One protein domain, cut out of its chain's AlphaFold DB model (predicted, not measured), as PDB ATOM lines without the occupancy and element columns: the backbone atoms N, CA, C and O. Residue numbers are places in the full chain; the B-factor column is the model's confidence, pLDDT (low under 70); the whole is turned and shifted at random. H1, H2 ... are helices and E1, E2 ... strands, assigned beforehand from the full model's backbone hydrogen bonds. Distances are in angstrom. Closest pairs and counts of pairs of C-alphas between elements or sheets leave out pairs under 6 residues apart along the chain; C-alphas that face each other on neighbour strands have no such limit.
ATOM      1  N   THR A  80      44.663  10.143  44.989       78.38
ATOM      2  CA  THR A  80      43.241  10.307  44.658       78.38
ATOM      3  C   THR A  80      43.008  10.623  43.184       78.38
ATOM      4  O   THR A  80      42.002  10.201  42.614       78.38
ATOM      5  N   ALA A  81      43.959  11.293  42.522       76.44
ATOM      6  CA  ALA A  81      43.858  11.647  41.106       76.44
ATOM      7  C   ALA A  81      43.771  10.423  40.178       76.44
ATOM      8  O   ALA A  81      43.228  10.528  39.073       76.44
ATOM      9  N   MET A  82      44.310   9.279  40.613       82.81
ATOM     10  CA  MET A  82      44.387   8.040  39.832       82.81
ATOM     11  C   MET A  82      43.261   7.051  40.146       82.81
ATOM     12  O   MET A  82      43.103   6.064  39.431       82.81
ATOM     13  N   VAL A  83      42.462   7.302  41.186       89.19
ATOM     14  CA  VAL A  83      41.394   6.382  41.590       89.19
ATOM     15  C   VAL A  83      40.271   6.268  40.557       89.19
ATOM     16  O   VAL A  83      39.870   5.131  40.291       89.19
ATOM     17  N   PRO A  84      39.754   7.354  39.944       90.69
ATOM     18  CA  PRO A  84      38.692   7.260  38.941       90.69
ATOM     19  C   PRO A  84      39.083   6.405  37.726       90.69
ATOM     20  O   PRO A  84      40.145   6.604  37.136       90.69
ATOM     21  N   ILE A  85      38.209   5.484  37.302       91.62
ATOM     22  CA  ILE A  85      38.474   4.632  36.130       91.62
ATOM     23  C   ILE A  85      38.407   5.427  34.827       91.62
ATOM     24  O   ILE A  85      37.721   6.446  34.726       91.62
ATOM     25  N   TYR A  86      39.035   4.903  33.778       91.56
ATOM     26  CA  TYR A  86      38.807   5.375  32.415       91.56
ATOM     27  C   TYR A  86      37.488   4.831  31.855       91.56
ATOM     28  O   TYR A  86      37.133   3.666  32.037       91.56
ATOM     29  N   CYS A  87      36.748   5.687  31.157       91.81
ATOM     30  CA  CYS A  87      35.466   5.338  30.569       91.81
ATOM     31  C   CYS A  87      35.656   4.417  29.356       91.81
ATOM     32  O   CYS A  87      36.265   4.805  28.357       91.81
ATOM     33  N   ALA A  88      35.068   3.222  29.423       91.06
ATOM     34  CA  ALA A  88      35.018   2.258  28.320       91.06
ATOM     35  C   ALA A  88      33.693   2.304  27.524       91.06
ATOM     36  O   ALA A  88      33.438   1.433  26.691       91.06
ATOM     37  N   GLY A  89      32.825   3.292  27.785       89.62
ATOM     38  CA  GLY A  89      31.506   3.401  27.154       89.62
ATOM     39  C   GLY A  89      30.634   2.176  27.437       89.62
ATOM     40  O   GLY A  89      30.440   1.808  28.596       89.62
ATOM     41  N   SER A  90      30.150   1.518  26.381       88.19
ATOM     42  CA  SER A  90      29.320   0.308  26.466       88.19
ATOM     43  C   SER A  90      30.037  -0.903  27.068       88.19
ATOM     44  O   SER A  90      29.382  -1.781  27.618       88.19
ATOM     45  N   LYS A  91      31.376  -0.945  27.021       89.75
ATOM     46  CA  LYS A  91      32.183  -2.020  27.624       89.75
ATOM     47  C   LYS A  91      32.496  -1.781  29.105       89.75
ATOM     48  O   LYS A  91      33.236  -2.550  29.709       89.75
ATOM     49  N   CYS A  92      31.990  -0.696  29.697       88.88
ATOM     50  CA  CYS A  92      32.203  -0.416  31.112       88.88
ATOM     51  C   CYS A  92      31.514  -1.491  31.973       88.88
ATOM     52  O   CYS A  92      30.332  -1.764  31.749       88.88
ATOM     53  N   PRO A  93      32.170  -2.039  33.015       87.44
ATOM     54  CA  PRO A  93      31.548  -3.013  33.920       87.44
ATOM     55  C   PRO A  93      30.326  -2.461  34.669       87.44
ATOM     56  O   PRO A  93      29.578  -3.241  35.260       87.44
ATOM     57  N   PHE A  94      30.134  -1.138  34.647       88.69
ATOM     58  CA  PHE A  94      29.032  -0.407  35.273       88.69
ATOM     59  C   PHE A  94      28.128   0.301  34.245       88.69
ATOM     60  O   PHE A  94      27.378   1.206  34.606       88.69
ATOM     61  N   ALA A  95      28.199  -0.079  32.962       87.69
ATOM     62  CA  ALA A  95      27.446   0.565  31.882       87.69
ATOM     63  C   ALA A  95      25.929   0.585  32.132       87.69
ATOM     64  O   ALA A  95      25.295   1.600  31.867       87.69
ATOM     65  N   GLN A  96      25.376  -0.487  32.717       86.56
ATOM     66  CA  GLN A  96      23.939  -0.628  33.000       86.56
ATOM     67  C   GLN A  96      23.367   0.435  33.948       86.56
ATOM     68  O   GLN A  96      22.169   0.664  33.933       86.56
ATOM     69  N   ARG A  97      24.203   1.057  34.789       85.44
ATOM     70  CA  ARG A  97      23.782   2.078  35.766       85.44
ATOM     71  C   ARG A  97      24.344   3.463  35.431       85.44
ATOM     72  O   ARG A  97      24.234   4.394  36.224       85.44
ATOM     73  N   CYS A  98      25.035   3.591  34.300       89.81
ATOM     74  CA  CYS A  98      25.721   4.820  33.940       89.81
ATOM     75  C   CYS A  98      24.793   5.721  33.107       89.81
ATOM     76  O   CYS A  98      24.569   5.419  31.932       89.81
ATOM     77  N   PRO A  99      24.358   6.886  33.626       90.62
ATOM     78  CA  PRO A  99      23.463   7.785  32.891       90.62
ATOM     79  C   PRO A  99      24.096   8.317  31.595       90.62
ATOM     80  O   PRO A  99      23.414   8.617  30.620       90.62
ATOM     81  N   LEU A 100      25.431   8.412  31.540       90.81
ATOM     82  CA  LEU A 100      26.139   8.866  30.339       90.81
ATOM     83  C   LEU A 100      26.105   7.833  29.206       90.81
ATOM     84  O   LEU A 100      26.192   8.217  28.040       90.81
ATOM     85  N   VAL A 101      26.002   6.545  29.541       90.50
ATOM     86  CA  VAL A 101      25.844   5.477  28.548       90.50
ATOM     87  C   VAL A 101      24.403   5.447  28.053       90.50
ATOM     88  O   VAL A 101      24.202   5.400  26.846       90.50
ATOM     89  N   GLU A 102      23.419   5.586  28.946       89.50
ATOM     90  CA  GLU A 102      21.993   5.664  28.585       89.50
ATOM     91  C   GLU A 102      21.701   6.802  27.593       89.50
ATOM     92  O   GLU A 102      20.968   6.625  26.625       89.50
ATOM     93  N   ILE A 103      22.336   7.964  27.785       92.00
ATOM     94  CA  ILE A 103      22.169   9.144  26.917       92.00
ATOM     95  C   ILE A 103      23.114   9.091  25.689       92.00
ATOM     96  O   ILE A 103      23.133  10.013  24.876       92.00
ATOM     97  N   ASN A 104      23.915   8.029  25.524       88.56
ATOM     98  CA  ASN A 104      24.920   7.880  24.459       88.56
ATOM     99  C   ASN A 104      25.944   9.035  24.385       88.56
ATOM    100  O   ASN A 104      26.473   9.355  23.322       88.56
ATOM    101  N   LYS A 105      26.257   9.663  25.525       90.56
ATOM    102  CA  LYS A 105      27.225  10.773  25.651       90.56
ATOM    103  C   LYS A 105      28.442  10.392  26.501       90.56
ATOM    104  O   LYS A 105      29.056  11.239  27.149       90.56
ATOM    105  N   ALA A 106      28.792   9.107  26.521       89.19
ATOM    106  CA  ALA A 106      29.900   8.594  27.316       89.19
ATOM    107  C   ALA A 106      31.267   9.074  26.768       89.19
ATOM    108  O   ALA A 106      31.576   8.837  25.598       89.19
ATOM    109  N   PRO A 107      32.118   9.722  27.589       89.00
ATOM    110  CA  PRO A 107      33.414  10.237  27.154       89.00
ATOM    111  C   PRO A 107      34.482   9.129  27.140       89.00
ATOM    112  O   PRO A 107      35.306   9.036  28.050       89.00
ATOM    113  N   VAL A 108      34.470   8.283  26.107       90.56
ATOM    114  CA  VAL A 108      35.391   7.138  25.972       90.56
ATOM    115  C   VAL A 108      36.859   7.584  26.044       90.56
ATOM    116  O   VAL A 108      37.254   8.581  25.439       90.56
ATOM    117  N   GLY A 109      37.672   6.854  26.813       86.56
ATOM    118  CA  GLY A 109      39.107   7.115  26.979       86.56
ATOM    119  C   GLY A 109      39.458   8.256  27.942       86.56
ATOM    120  O   GLY A 109      40.634   8.504  28.191       86.56
ATOM    121  N   ARG A 110      38.468   8.945  28.524       87.88
ATOM    122  CA  ARG A 110      38.679   9.932  29.599       87.88
ATOM    123  C   ARG A 110      38.315   9.338  30.956       87.88
ATOM    124  O   ARG A 110      37.587   8.352  31.025       87.88
ATOM    125  N   GLN A 111      38.811   9.944  32.034       88.25
ATOM    126  CA  GLN A 111      38.412   9.573  33.395       88.25
ATOM    127  C   GLN A 111      36.893   9.698  33.582       88.25
ATOM    128  O   GLN A 111      36.247  10.580  33.007       88.25
ATOM    129  N   CYS A 112      36.326   8.805  34.389       91.56
ATOM    130  CA  CYS A 112      34.907   8.759  34.700       91.56
ATOM    131  C   CYS A 112      34.480  10.028  35.447       91.56
ATOM    132  O   CYS A 112      34.864  10.244  36.593       91.56
ATOM    133  N   ILE A 113      33.643  10.851  34.810       90.62
ATOM    134  CA  ILE A 113      33.187  12.136  35.366       90.62
ATOM    135  C   ILE A 113      32.408  11.934  36.674       90.62
ATOM    136  O   ILE A 113      32.543  12.729  37.596       90.62
ATOM    137  N   ILE A 114      31.623  10.857  36.760       90.69
ATOM    138  CA  ILE A 114      30.797  10.553  37.934       90.69
ATOM    139  C   ILE A 114      31.688  10.287  39.149       90.69
ATOM    140  O   ILE A 114      31.483  10.877  40.202       90.69
ATOM    141  N   GLU A 115      32.707   9.444  38.994       91.56
ATOM    142  CA  GLU A 115      33.625   9.131  40.093       91.56
ATOM    143  C   GLU A 115      34.506  10.322  40.462       91.56
ATOM    144  O   GLU A 115      34.710  10.561  41.643       91.56
ATOM    145  N   VAL A 116      34.975  11.104  39.482       90.62
ATOM    146  CA  VAL A 116      35.725  12.347  39.747       90.62
ATOM    147  C   VAL A 116      34.886  13.324  40.575       90.62
ATOM    148  O   VAL A 116      35.398  13.950  41.501       90.62
ATOM    149  N   GLN A 117      33.595  13.451  40.261       90.94
ATOM    150  CA  GLN A 117      32.699  14.337  40.996       90.94
ATOM    151  C   GLN A 117      32.394  13.811  42.404       90.94
ATOM    152  O   GLN A 117      32.456  14.588  43.353       90.94
ATOM    153  N   LEU A 118      32.117  12.511  42.549       92.06
ATOM    154  CA  LEU A 118      31.890  11.881  43.856       92.06
ATOM    155  C   LEU A 118      33.122  11.994  44.756       92.06
ATOM    156  O   LEU A 118      32.987  12.344  45.922       92.06
ATOM    157  N   LEU A 119      34.315  11.773  44.198       91.50
ATOM    158  CA  LEU A 119      35.581  11.955  44.904       91.50
ATOM    159  C   LEU A 119      35.666  13.363  45.490       91.50
ATOM    160  O   LEU A 119      35.863  13.525  46.687       91.50
ATOM    161  N   ARG A 120      35.454  14.380  44.647       89.75
ATOM    162  CA  ARG A 120      35.501  15.784  45.060       89.75
ATOM    163  C   ARG A 120      34.484  16.085  46.157       89.75
ATOM    164  O   ARG A 120      34.818  16.772  47.117       89.75
ATOM    165  N   GLU A 121      33.255  15.607  46.004       91.81
ATOM    166  CA  GLU A 121      32.186  15.840  46.970       91.81
ATOM    167  C   GLU A 121      32.481  15.183  48.323       91.81
ATOM    168  O   GLU A 121      32.343  15.831  49.357       91.81
ATOM    169  N   TRP A 122      32.934  13.930  48.334       91.81
ATOM    170  CA  TRP A 122      33.286  13.234  49.571       91.81
ATOM    171  C   TRP A 122      34.502  13.842  50.252       91.81
ATOM    172  O   TRP A 122      34.467  14.056  51.459       91.81
ATOM    173  N   THR A 123      35.536  14.200  49.491       90.12
ATOM    174  CA  THR A 123      36.693  14.919  50.025       90.12
ATOM    175  C   THR A 123      36.258  16.214  50.717       90.12
ATOM    176  O   THR A 123      36.629  16.429  51.866       90.12
ATOM    177  N   LEU A 124      35.422  17.044  50.075       90.31
ATOM    178  CA  LEU A 124      34.918  18.288  50.675       90.31
ATOM    179  C   LEU A 124      34.094  18.037  51.944       90.31
ATOM    180  O   LEU A 124      34.328  18.690  52.956       90.31
ATOM    181  N   ARG A 125      33.191  17.052  51.919       91.06
ATOM    182  CA  ARG A 125      32.392  16.680  53.096       91.06
ATOM    183  C   ARG A 125      33.263  16.240  54.271       91.06
ATOM    184  O   ARG A 125      32.983  16.622  55.398       91.06
ATOM    185  N   TYR A 126      34.327  15.477  54.022       90.19
ATOM    186  CA  TYR A 126      35.254  15.067  55.078       90.19
ATOM    187  C   TYR A 126      36.110  16.223  55.603       90.19
ATOM    188  O   TYR A 126      36.383  16.267  56.800       90.19
ATOM    189  N   PHE A 127      36.494  17.177  54.749       88.88
ATOM    190  CA  PHE A 127      37.145  18.408  55.209       88.88
ATOM    191  C   PHE A 127      36.240  19.211  56.149       88.88
ATOM    192  O   PHE A 127      36.708  19.672  57.186       88.88
ATOM    193  N   GLU A 128      34.956  19.341  55.811       89.06
ATOM    194  CA  GLU A 128      33.968  20.033  56.647       89.06
ATOM    195  C   GLU A 128      33.672  19.266  57.946       89.06
ATOM    196  O   GLU A 128      33.625  19.862  59.015       89.06
ATOM    197  N   GLU A 129      33.508  17.942  57.883       86.69
ATOM    198  CA  GLU A 129      33.143  17.122  59.044       86.69
ATOM    199  C   GLU A 129      34.253  17.040  60.102       86.69
ATOM    200  O   GLU A 129      33.959  16.975  61.303       86.69
ATOM    201  N   TYR A 130      35.514  16.990  59.665       84.88
ATOM    202  CA  TYR A 130      36.672  16.820  60.545       84.88
ATOM    203  C   TYR A 130      37.446  18.112  60.811       84.88
ATOM    204  O   TYR A 130      38.410  18.064  61.572       84.88
ATOM    205  N   GLU A 131      37.022  19.242  60.230       84.56
ATOM    206  CA  GLU A 131      37.655  20.561  60.400       84.56
ATOM    207  C   GLU A 131      39.183  20.505  60.204       84.56
ATOM    208  O   GLU A 131      39.957  21.065  60.977       84.56
ATOM    209  N   VAL A 132      39.623  19.765  59.182       81.94
ATOM    210  CA  VAL A 132      41.046  19.492  58.943       81.94
ATOM    211  C   VAL A 132      41.753  20.719  58.389       81.94
ATOM    212  O   VAL A 132      41.297  21.339  57.425       81.94
ATOM    213  N   ASP A 133      42.932  21.006  58.939       81.19
ATOM    214  CA  ASP A 133      43.795  22.068  58.442       81.19
ATOM    215  C   ASP A 133      44.411  21.674  57.084       81.19
ATOM    216  O   ASP A 133      45.207  20.732  57.015       81.19
ATOM    217  N   PRO A 134      44.180  22.438  55.994       79.75
ATOM    218  CA  PRO A 134      44.725  22.128  54.664       79.75
ATOM    219  C   PRO A 134      46.255  22.221  54.555       79.75
ATOM    220  O   PRO A 134      46.817  22.000  53.486       79.75
ATOM    221  N   ASN A 135      46.938  22.604  55.633       83.94
ATOM    222  CA  ASN A 135      48.396  22.635  55.698       83.94
ATOM    223  C   ASN A 135      48.974  21.355  56.321       83.94
ATOM    224  O   ASN A 135      50.174  21.111  56.194       83.94
ATOM    225  N   ASN A 136      48.151  20.541  56.993       84.56
ATOM    226  CA  ASN A 136      48.588  19.282  57.577       84.56
ATOM    227  C   ASN A 136      48.529  18.168  56.524       84.56
ATOM    228  O   ASN A 136      47.475  17.604  56.234       84.56
ATOM    229  N   PHE A 137      49.691  17.832  55.962       82.81
ATOM    230  CA  PHE A 137      49.814  16.806  54.927       82.81
ATOM    231  C   PHE A 137      49.251  15.443  55.360       82.81
ATOM    232  O   PHE A 137      48.625  14.751  54.559       82.81
ATOM    233  N   THR A 138      49.440  15.063  56.624       85.31
ATOM    234  CA  THR A 138      49.022  13.753  57.135       85.31
ATOM    235  C   THR A 138      47.500  13.635  57.201       85.31
ATOM    236  O   THR A 138      46.943  12.628  56.770       85.31
ATOM    237  N   GLU A 139      46.813  14.672  57.687       84.12
ATOM    238  CA  GLU A 139      45.345  14.689  57.764       84.12
ATOM    239  C   GLU A 139      44.707  14.749  56.373       84.12
ATOM    240  O   GLU A 139      43.745  14.029  56.102       84.12
ATOM    241  N   ILE A 140      45.301  15.514  55.451       86.62
ATOM    242  CA  ILE A 140      44.900  15.501  54.040       86.62
ATOM    243  C   ILE A 140      45.077  14.101  53.443       86.62
ATOM    244  O   ILE A 140      44.209  13.635  52.708       86.62
ATOM    245  N   GLY A 141      46.166  13.407  53.783       87.81
ATOM    246  CA  GLY A 141      46.399  12.016  53.397       87.81
ATOM    247  C   GLY A 141      45.284  11.079  53.866       87.81
ATOM    248  O   GLY A 141      44.786  10.283  53.071       87.81
ATOM    249  N   TYR A 142      44.832  11.212  55.116       88.94
ATOM    250  CA  TYR A 142      43.727  10.410  55.653       88.94
ATOM    251  C   TYR A 142      42.376  10.729  55.005       88.94
ATOM    252  O   TYR A 142      41.628   9.804  54.687       88.94
ATOM    253  N   ILE A 143      42.059  12.005  54.767       89.94
ATOM    254  CA  ILE A 143      40.836  12.402  54.050       89.94
ATOM    255  C   ILE A 143      40.835  11.837  52.630       89.94
ATOM    256  O   ILE A 143      39.828  11.296  52.169       89.94
ATOM    257  N   ASN A 144      41.967  11.963  51.943       89.31
ATOM    258  CA  ASN A 144      42.149  11.427  50.606       89.31
ATOM    259  C   ASN A 144      41.911   9.917  50.609       89.31
ATOM    260  O   ASN A 144      41.043   9.449  49.880       89.31
ATOM    261  N   GLU A 145      42.573   9.176  51.496       91.00
ATOM    262  CA  GLU A 145      42.380   7.732  51.635       91.00
ATOM    263  C   GLU A 145      40.920   7.350  51.935       91.00
ATOM    264  O   GLU A 145      40.404   6.394  51.354       91.00
ATOM    265  N   LEU A 146      40.213   8.097  52.791       91.69
ATOM    266  CA  LEU A 146      38.784   7.864  53.041       91.69
ATOM    267  C   LEU A 146      37.952   8.010  51.766       91.69
ATOM    268  O   LEU A 146      37.143   7.132  51.461       91.69
ATOM    269  N   ALA A 147      38.172   9.080  51.003       92.44
ATOM    270  CA  ALA A 147      37.460   9.309  49.752       92.44
ATOM    271  C   ALA A 147      37.767   8.219  48.705       92.44
ATOM    272  O   ALA A 147      36.866   7.780  47.985       92.44
ATOM    273  N   GLU A 148      39.008   7.720  48.649       92.38
ATOM    274  CA  GLU A 148      39.376   6.582  47.797       92.38
ATOM    275  C   GLU A 148      38.627   5.306  48.199       92.38
ATOM    276  O   GLU A 148      38.062   4.617  47.342       92.38
ATOM    277  N   ILE A 149      38.575   5.005  49.502       94.44
ATOM    278  CA  ILE A 149      37.871   3.831  50.026       94.44
ATOM    279  C   ILE A 149      36.382   3.888  49.669       94.44
ATOM    280  O   ILE A 149      35.831   2.868  49.257       94.44
ATOM    281  N   GLU A 150      35.730   5.049  49.754       94.12
ATOM    282  CA  GLU A 150      34.319   5.199  49.368       94.12
ATOM    283  C   GLU A 150      34.081   4.879  47.882       94.12
ATOM    284  O   GLU A 150      33.119   4.183  47.542       94.12
ATOM    285  N   ILE A 151      34.984   5.285  46.979       93.88
ATOM    286  CA  ILE A 151      34.864   4.941  45.548       93.88
ATOM    287  C   ILE A 151      35.012   3.438  45.347       93.88
ATOM    288  O   ILE A 151      34.230   2.824  44.615       93.88
ATOM    289  N   LEU A 152      35.998   2.827  46.002       93.56
ATOM    290  CA  LEU A 152      36.224   1.387  45.911       93.56
ATOM    291  C   LEU A 152      35.036   0.598  46.476       93.56
ATOM    292  O   LEU A 152      34.581  -0.360  45.847       93.56
ATOM    293  N   LEU A 153      34.476   1.028  47.608       94.38
ATOM    294  CA  LEU A 153      33.268   0.445  48.188       94.38
ATOM    295  C   LEU A 153      32.064   0.609  47.258       94.38
ATOM    296  O   LEU A 153      31.303  -0.341  47.089       94.38
ATOM    297  N   ASN A 154      31.908   1.762  46.608       92.38
ATOM    298  CA  ASN A 154      30.845   1.983  45.632       92.38
ATOM    299  C   ASN A 154      30.953   1.004  44.450       92.38
ATOM    300  O   ASN A 154      29.968   0.358  44.097       92.38
ATOM    301  N   ARG A 155      32.156   0.798  43.899       92.44
ATOM    302  CA  ARG A 155      32.397  -0.200  42.839       92.44
ATOM    303  C   ARG A 155      32.102  -1.624  43.297       92.44
ATOM    304  O   ARG A 155      31.485  -2.388  42.556       92.44
ATOM    305  N   LEU A 156      32.529  -1.993  44.505       92.38
ATOM    306  CA  LEU A 156      32.234  -3.311  45.072       92.38
ATOM    307  C   LEU A 156      30.732  -3.505  45.264       92.38
ATOM    308  O   LEU A 156      30.205  -4.536  44.864       92.38
ATOM    309  N   ASN A 157      30.024  -2.503  45.786       91.19
ATOM    310  CA  ASN A 157      28.569  -2.538  45.915       91.19
ATOM    311  C   ASN A 157      27.883  -2.671  44.548       91.19
ATOM    312  O   ASN A 157      26.934  -3.437  44.419       91.19
ATOM    313  N   MET A 158      28.377  -1.983  43.514       89.56
ATOM    314  CA  MET A 158      27.869  -2.142  42.149       89.56
ATOM    315  C   MET A 158      28.119  -3.545  41.583       89.56
ATOM    316  O   MET A 158      27.269  -4.059  40.865       89.56
ATOM    317  N   ASN A 159      29.253  -4.178  41.896       89.81
ATOM    318  CA  ASN A 159      29.538  -5.549  41.462       89.81
ATOM    319  C   ASN A 159      28.735  -6.599  42.239       89.81
ATOM    320  O   ASN A 159      28.279  -7.564  41.632       89.81
ATOM    321  N   LEU A 160      28.525  -6.398  43.541       89.75
ATOM    322  CA  LEU A 160      27.678  -7.253  44.381       89.75
ATOM    323  C   LEU A 160      26.197  -7.159  43.995       89.75
ATOM    324  O   LEU A 160      25.464  -8.125  44.145       89.75
ATOM    325  N   ALA A 161      25.757  -6.013  43.470       88.69
ATOM    326  CA  ALA A 161      24.393  -5.833  42.978       88.69
ATOM    327  C   ALA A 161      24.114  -6.554  41.642       88.69
ATOM    328  O   ALA A 161      22.969  -6.566  41.192       88.69
ATOM    329  N   LYS A 162      25.132  -7.123  40.981       88.19
ATOM    330  CA  LYS A 162      24.934  -7.900  39.751       88.19
ATOM    331  C   LYS A 162      24.282  -9.245  40.079       88.19
ATOM    332  O   LYS A 162      24.673  -9.865  41.066       88.19
ATOM    333  N   PRO A 163      23.363  -9.740  39.230       83.69
ATOM    334  CA  PRO A 163      22.655 -10.996  39.485       83.69
ATOM    335  C   PRO A 163      23.609 -12.190  39.617       83.69
ATOM    336  O   PRO A 163      23.378 -13.064  40.441       83.69
ATOM    337  N   GLU A 164      24.721 -12.180  38.876       84.88
ATOM    338  CA  GLU A 164      25.769 -13.212  38.916       84.88
ATOM    339  C   GLU A 164      26.438 -13.359  40.293       84.88
ATOM    340  O   GLU A 164      26.925 -14.433  40.624       84.88
ATOM    341  N   ASN A 165      26.464 -12.296  41.105       83.06
ATOM    342  CA  ASN A 165      27.186 -12.255  42.383       83.06
ATOM    343  C   ASN A 165      26.252 -12.208  43.604       83.06
ATOM    344  O   ASN A 165      26.722 -12.013  44.727       83.06
ATOM    345  N   ALA A 166      24.941 -12.357  43.402       80.19
ATOM    346  CA  ALA A 166      23.943 -12.159  44.451       80.19
ATOM    347  C   ALA A 166      23.977 -13.241  45.547       80.19
ATOM    348  O   ALA A 166      23.586 -12.965  46.679       80.19
ATOM    349  N   GLU A 167      24.460 -14.448  45.237       81.56
ATOM    350  CA  GLU A 167      24.492 -15.581  46.175       81.56
ATOM    351  C   GLU A 167      25.540 -15.414  47.290       81.56
ATOM    352  O   GLU A 167      25.460 -16.084  48.316       81.56
ATOM    353  N   LEU A 168      26.486 -14.473  47.137       80.44
ATOM    354  CA  LEU A 168      27.570 -14.123  48.076       80.44
ATOM    355  C   LEU A 168      28.516 -15.265  48.481       80.44
ATOM    356  O   LEU A 168      29.602 -14.973  48.981       80.44
ATOM    357  N   VAL A 169      28.143 -16.520  48.259       83.56
ATOM    358  CA  VAL A 169      28.910 -17.744  48.464       83.56
ATOM    359  C   VAL A 169      29.119 -18.372  47.094       83.56
ATOM    360  O   VAL A 169      28.177 -18.507  46.323       83.56
ATOM    361  N   ILE A 170      30.366 -18.706  46.778       83.00
ATOM    362  CA  ILE A 170      30.764 -19.266  45.488       83.00
ATOM    363  C   ILE A 170      31.392 -20.633  45.744       83.00
ATOM    364  O   ILE A 170      32.217 -20.791  46.650       83.00
ATOM    365  N   ASP A 171      31.022 -21.610  44.926       81.75
ATOM    366  CA  ASP A 171      31.661 -22.920  44.912       81.75
ATOM    367  C   ASP A 171      33.011 -22.822  44.187       81.75
ATOM    368  O   ASP A 171      33.076 -22.558  42.986       81.75
ATOM    369  N   GLN A 172      34.108 -23.028  44.917       79.75
ATOM    370  CA  GLN A 172      35.446 -23.146  44.340       79.75
ATOM    371  C   GLN A 172      35.859 -24.613  44.253       79.75
ATOM    372  O   GLN A 172      35.624 -25.397  45.171       79.75
ATOM    373  N   VAL A 173      36.511 -24.992  43.155       79.56
ATOM    374  CA  VAL A 173      37.068 -26.339  42.999       79.56
ATOM    375  C   VAL A 173      38.311 -26.446  43.880       79.56
ATOM    376  O   VAL A 173      39.341 -25.853  43.567       79.56
ATOM    377  N   ALA A 174      38.215 -27.181  44.988       76.31
ATOM    378  CA  ALA A 174      39.331 -27.359  45.917       76.31
ATOM    379  C   ALA A 174      40.284 -28.460  45.441       76.31
ATOM    380  O   ALA A 174      41.499 -28.282  45.443       76.31
ATOM    381  N   HIS A 175      39.732 -29.588  44.989       75.69
ATOM    382  CA  HIS A 175      40.503 -30.714  44.474       75.69
ATOM    383  C   HIS A 175      39.747 -31.442  43.369       75.69
ATOM    384  O   HIS A 175      38.518 -31.467  43.339       75.69
ATOM    385  N   ILE A 176      40.505 -32.064  42.470       79.56
ATOM    386  CA  ILE A 176      39.983 -33.003  41.482       79.56
ATOM    387  C   ILE A 176      40.321 -34.394  42.013       79.56
ATOM    388  O   ILE A 176      41.494 -34.702  42.231       79.56
ATOM    389  N   SER A 177      39.300 -35.206  42.286       81.56
ATOM    390  CA  SER A 177      39.490 -36.595  42.720       81.56
ATOM    391  C   SER A 177      40.175 -37.415  41.623       81.56
ATOM    392  O   SER A 177      40.113 -37.059  40.447       81.56
ATOM    393  N   HIS A 178      40.777 -38.554  41.980       79.19
ATOM    394  CA  HIS A 178      41.394 -39.470  41.006       79.19
ATOM    395  C   HIS A 178      40.383 -39.982  39.948       79.19
ATOM    396  O   HIS A 178      40.774 -40.321  38.834       79.19
ATOM    397  N   ASP A 179      39.084 -39.953  40.265       78.19
ATOM    398  CA  ASP A 179      37.974 -40.307  39.368       78.19
ATOM    399  C   ASP A 179      37.468 -39.128  38.507       78.19
ATOM    400  O   ASP A 179      36.435 -39.221  37.845       78.19
ATOM    401  N   GLY A 180      38.164 -37.987  38.527       78.94
ATOM    402  CA  GLY A 180      37.826 -36.807  37.726       78.94
ATOM    403  C   GLY A 180      36.648 -35.980  38.253       78.94
ATOM    404  O   GLY A 180      36.266 -34.997  37.619       78.94
ATOM    405  N   THR A 181      36.076 -36.325  39.410       79.62
ATOM    406  CA  THR A 181      35.014 -35.534  40.043       79.62
ATOM    407  C   THR A 181      35.602 -34.353  40.829       79.62
ATOM    408  O   THR A 181      36.460 -34.553  41.700       79.62
ATOM    409  N   PRO A 182      35.171 -33.107  40.547       81.56
ATOM    410  CA  PRO A 182      35.614 -31.944  41.302       81.56
ATOM    411  C   PRO A 182      34.932 -31.915  42.674       81.56
ATOM    412  O   PRO A 182      33.704 -31.907  42.774       81.56
ATOM    413  N   ILE A 183      35.730 -31.870  43.738       81.62
ATOM    414  CA  ILE A 183      35.250 -31.601  45.094       81.62
ATOM    415  C   ILE A 183      35.141 -30.083  45.243       81.62
ATOM    416  O   ILE A 183      36.143 -29.362  45.198       81.62
ATOM    417  N   LEU A 184      33.905 -29.608  45.396       84.19
ATOM    418  CA  LEU A 184      33.587 -28.194  45.553       84.19
ATOM    419  C   LEU A 184      33.652 -27.794  47.028       84.19
ATOM    420  O   LEU A 184      33.060 -28.443  47.892       84.19
ATOM    421  N   GLN A 185      34.351 -26.699  47.309       82.88
ATOM    422  CA  GLN A 185      34.366 -26.040  48.604       82.88
ATOM    423  C   GLN A 185      33.602 -24.721  48.502       82.88
ATOM    424  O   GLN A 185      33.945 -23.847  47.706       82.88
ATOM    425  N   LYS A 186      32.598 -24.558  49.366       83.31
ATOM    426  CA  LYS A 186      31.874 -23.295  49.522       83.31
ATOM    427  C   LYS A 186      32.788 -22.259  50.162       83.31
ATOM    428  O   LYS A 186      33.241 -22.453  51.290       83.31
ATOM    429  N   GLN A 187      33.047 -21.166  49.455       84.31
ATOM    430  CA  GLN A 187      33.805 -20.027  49.965       84.31
ATOM    431  C   GLN A 187      32.992 -18.739  49.862       84.31
ATOM    432  O   GLN A 187      32.093 -18.612  49.031       84.31
ATOM    433  N   LEU A 188      33.311 -17.764  50.713       83.88
ATOM    434  CA  LEU A 188      32.749 -16.423  50.596       83.88
ATOM    435  C   LEU A 188      33.205 -15.790  49.272       83.88
ATOM    436  O   LEU A 188      34.338 -15.978  48.834       83.88
ATOM    437  N   SER A 189      32.326 -15.018  48.641       86.00
ATOM    438  CA  SER A 189      32.658 -14.287  47.423       86.00
ATOM    439  C   SER A 189      33.856 -13.348  47.657       86.00
ATOM    440  O   SER A 189      33.878 -12.606  48.649       86.00
ATOM    441  N   PRO A 190      34.823 -13.291  46.719       88.25
ATOM    442  CA  PRO A 190      35.983 -12.405  46.835       88.25
ATOM    443  C   PRO A 190      35.597 -10.930  47.002       88.25
ATOM    444  O   PRO A 190      36.272 -10.169  47.691       88.25
ATOM    445  N   PHE A 191      34.476 -10.511  46.402       88.62
ATOM    446  CA  PHE A 191      33.961  -9.148  46.534       88.62
ATOM    447  C   PHE A 191      33.524  -8.816  47.963       88.62
ATOM    448  O   PHE A 191      33.715  -7.682  48.405       88.62
ATOM    449  N   MET A 192      32.952  -9.782  48.685       88.38
ATOM    450  CA  MET A 192      32.524  -9.582  50.066       88.38
ATOM    451  C   MET A 192      33.727  -9.539  51.013       88.38
ATOM    452  O   MET A 192      33.799  -8.646  51.857       88.38
ATOM    453  N   GLU A 193      34.722 -10.402  50.805       90.38
ATOM    454  CA  GLU A 193      35.979 -10.353  51.560       90.38
ATOM    455  C   GLU A 193      36.718  -9.020  51.338       90.38
ATOM    456  O   GLU A 193      37.138  -8.351  52.288       90.38
ATOM    457  N   GLN A 194      36.818  -8.571  50.083       92.75
ATOM    458  CA  GLN A 194      37.419  -7.279  49.745       92.75
ATOM    459  C   GLN A 194      36.665  -6.116  50.410       92.75
ATOM    460  O   GLN A 194      37.284  -5.173  50.912       92.75
ATOM    461  N   LYS A 195      35.329  -6.180  50.438       93.25
ATOM    462  CA  LYS A 195      34.482  -5.161  51.067       93.25
ATOM    463  C   LYS A 195      34.726  -5.087  52.571       93.25
ATOM    464  O   LYS A 195      34.871  -3.986  53.096       93.25
ATOM    465  N   GLU A 196      34.825  -6.226  53.248       93.88
ATOM    466  CA  GLU A 196      35.142  -6.279  54.676       93.88
ATOM    467  C   GLU A 196      36.532  -5.695  54.970       93.88
ATOM    468  O   GLU A 196      36.679  -4.844  55.851       93.88
ATOM    469  N   ARG A 197      37.553  -6.057  54.180       94.94
ATOM    470  CA  ARG A 197      38.914  -5.503  54.312       94.94
ATOM    471  C   ARG A 197      38.930  -3.976  54.182       94.94
ATOM    472  O   ARG A 197      39.555  -3.297  55.002       94.94
ATOM    473  N   LEU A 198      38.218  -3.428  53.196       95.06
ATOM    474  CA  LEU A 198      38.113  -1.980  52.996       95.06
ATOM    475  C   LEU A 198      37.321  -1.287  54.110       95.06
ATOM    476  O   LEU A 198      37.742  -0.231  54.578       95.06
ATOM    477  N   GLN A 199      36.225  -1.877  54.594       94.56
ATOM    478  CA  GLN A 199      35.484  -1.328  55.736       94.56
ATOM    479  C   GLN A 199      36.316  -1.339  57.023       94.56
ATOM    480  O   GLN A 199      36.303  -0.367  57.777       94.56
ATOM    481  N   ASN A 200      37.110  -2.385  57.247       95.31
ATOM    482  CA  ASN A 200      38.040  -2.441  58.369       95.31
ATOM    483  C   ASN A 200      39.123  -1.362  58.257       95.31
ATOM    484  O   ASN A 200      39.467  -0.728  59.258       95.31
ATOM    485  N   ARG A 201      39.638  -1.102  57.047       94.25
ATOM    486  CA  ARG A 201      40.576   0.004  56.815       94.25
ATOM    487  C   ARG A 201      39.920   1.361  57.070       94.25
ATOM    488  O   ARG A 201      40.507   2.159  57.798       94.25
ATOM    489  N   ARG A 202      38.701   1.582  56.569       93.88
ATOM    490  CA  ARG A 202      37.896   2.794  56.802       93.88
ATOM    491  C   ARG A 202      37.737   3.085  58.290       93.88
ATOM    492  O   ARG A 202      38.088   4.168  58.743       93.88
ATOM    493  N   SER A 203      37.308   2.092  59.069       91.81
ATOM    494  CA  SER A 203      37.153   2.214  60.524       91.81
ATOM    495  C   SER A 203      38.467   2.568  61.228       91.81
ATOM    496  O   SER A 203      38.468   3.342  62.179       91.81
ATOM    497  N   LYS A 204      39.608   2.037  60.763       92.62
ATOM    498  CA  LYS A 204      40.927   2.414  61.303       92.62
ATOM    499  C   LYS A 204      41.265   3.876  61.004       92.62
ATOM    500  O   LYS A 204      41.747   4.556  61.900       92.62
ATOM    501  N   VAL A 205      41.015   4.357  59.784       90.44
ATOM    502  CA  VAL A 205      41.290   5.760  59.418       90.44
ATOM    503  C   VAL A 205      40.398   6.720  60.210       90.44
ATOM    504  O   VAL A 205      40.902   7.685  60.776       90.44
ATOM    505  N   ILE A 206      39.104   6.414  60.354       88.81
ATOM    506  CA  ILE A 206      38.170   7.226  61.155       88.81
ATOM    507  C   ILE A 206      38.634   7.322  62.615       88.81
ATOM    508  O   ILE A 206      38.645   8.411  63.187       88.81
ATOM    509  N   LYS A 207      39.083   6.210  63.211       87.81
ATOM    510  CA  LYS A 207      39.640   6.206  64.575       87.81
ATOM    511  C   LYS A 207      40.882   7.082  64.707       87.81
ATOM    512  O   LYS A 207      41.005   7.803  65.691       87.81
ATOM    513  N   LEU A 208      41.781   7.044  63.720       85.75
ATOM    514  CA  LEU A 208      42.984   7.884  63.709       85.75
ATOM    515  C   LEU A 208      42.647   9.378  63.636       85.75
ATOM    516  O   LEU A 208      43.335  10.177  64.260       85.75
ATOM    517  N   MET A 209      41.569   9.749  62.941       81.44
ATOM    518  CA  MET A 209      41.103  11.138  62.866       81.44
ATOM    519  C   MET A 209      40.191  11.550  64.032       81.44
ATOM    520  O   MET A 209      39.557  12.601  63.969       81.44
ATOM    521  N   VAL A 210      40.093  10.739  65.101       77.00
ATOM    522  CA  VAL A 210      39.190  10.998  66.244       77.00
ATOM    523  C   VAL A 210      37.744  11.189  65.751       77.00
ATOM    524  O   VAL A 210      36.955  11.964  66.288       77.00
TER     525      VAL A 210
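AT A GLANCE: This is residues 80 to 210 of the 277 residues of an uncharacterized protein of Flammeovirgaceae bacterium (UniProt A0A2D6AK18). A two-stranded hairpin, E1 and E2, reaches out as an arm from one end of a pair of long helices, H3 and H4, which lie side by side and run opposite ways. H2 packs slantwise on H3, which lies between H2 and H4, and a looped head of residues 91 to 112, with the short H1 in it, lies beyond the first residues of H2. The printed part has 131 residues, with four named helices and two named strands in the order H1 H2 H3 E1 E2 H4; the two strands are antiparallel and the class is mostly helix. The whole is loose, with a radius of gyration of the C-alphas of 19.1 A, and flat, spanning 66 by 42 by 20 A.

HOW THE PARTS SIT: Look first at the hairpin of E1, residues 169 to 176, and E2, residues 182 to 188, antiparallel neighbours whose directions stand at 148 degrees. Between them N 170 and O 187 are 2.8 A apart, and N 185 and O 172 are also 2.8 A apart, both within hydrogen-bond range. A tight link of one residue leads from E2 into H4, residues 190 to 208. H4 touches H3, residues 137 to 160, at a shallow tilt of 25 degrees, opposite ways; their closest C-alphas, of Leu 156 and Phe 191, are 6.3 A apart. With residues 143 to 151 alone, H3 touches H2, residues 113 to 130, at a steep tilt of 48 degrees, opposite ways; the closest C-alphas, of Thr 123 and Ala 147, are 5.7 A apart. H2 and H4 are apart. H1, residues 99 to 102, touches no helix. In H2, H3 and H4 every O i to N i+4 pair is within hydrogen-bond range; H1 is too short for such a pair, and its one O i to N i+3 pair is within range.

IN THESE COORDINATES: Find C-alpha 169 at (28.910, -17.744, 48.464), where E1 begins; it runs 20.1 A, and E2 runs 18.3 A. H3, the longest helix, starts with C-alpha 137 at (49.814, 16.806, 54.927) and covers 34.4 A. H2 measures 25.8 A and H1 5.0 A. H4, 27.3 A long, ends with C-alpha 208 at (42.984, 7.884, 63.709).

THE WHOLE: The two C-alphas farthest apart, of Asn 135 and Asp 179, are 65.9 A apart. Residues 133 to 138, of which 137 and 138 belong to H3, stand free. Residues 80 to 98 hold no named element. The printed part has no cut, and no link between named elements is long. Mean pLDDT of the printed part is 87.7, and no printed residue is under 70.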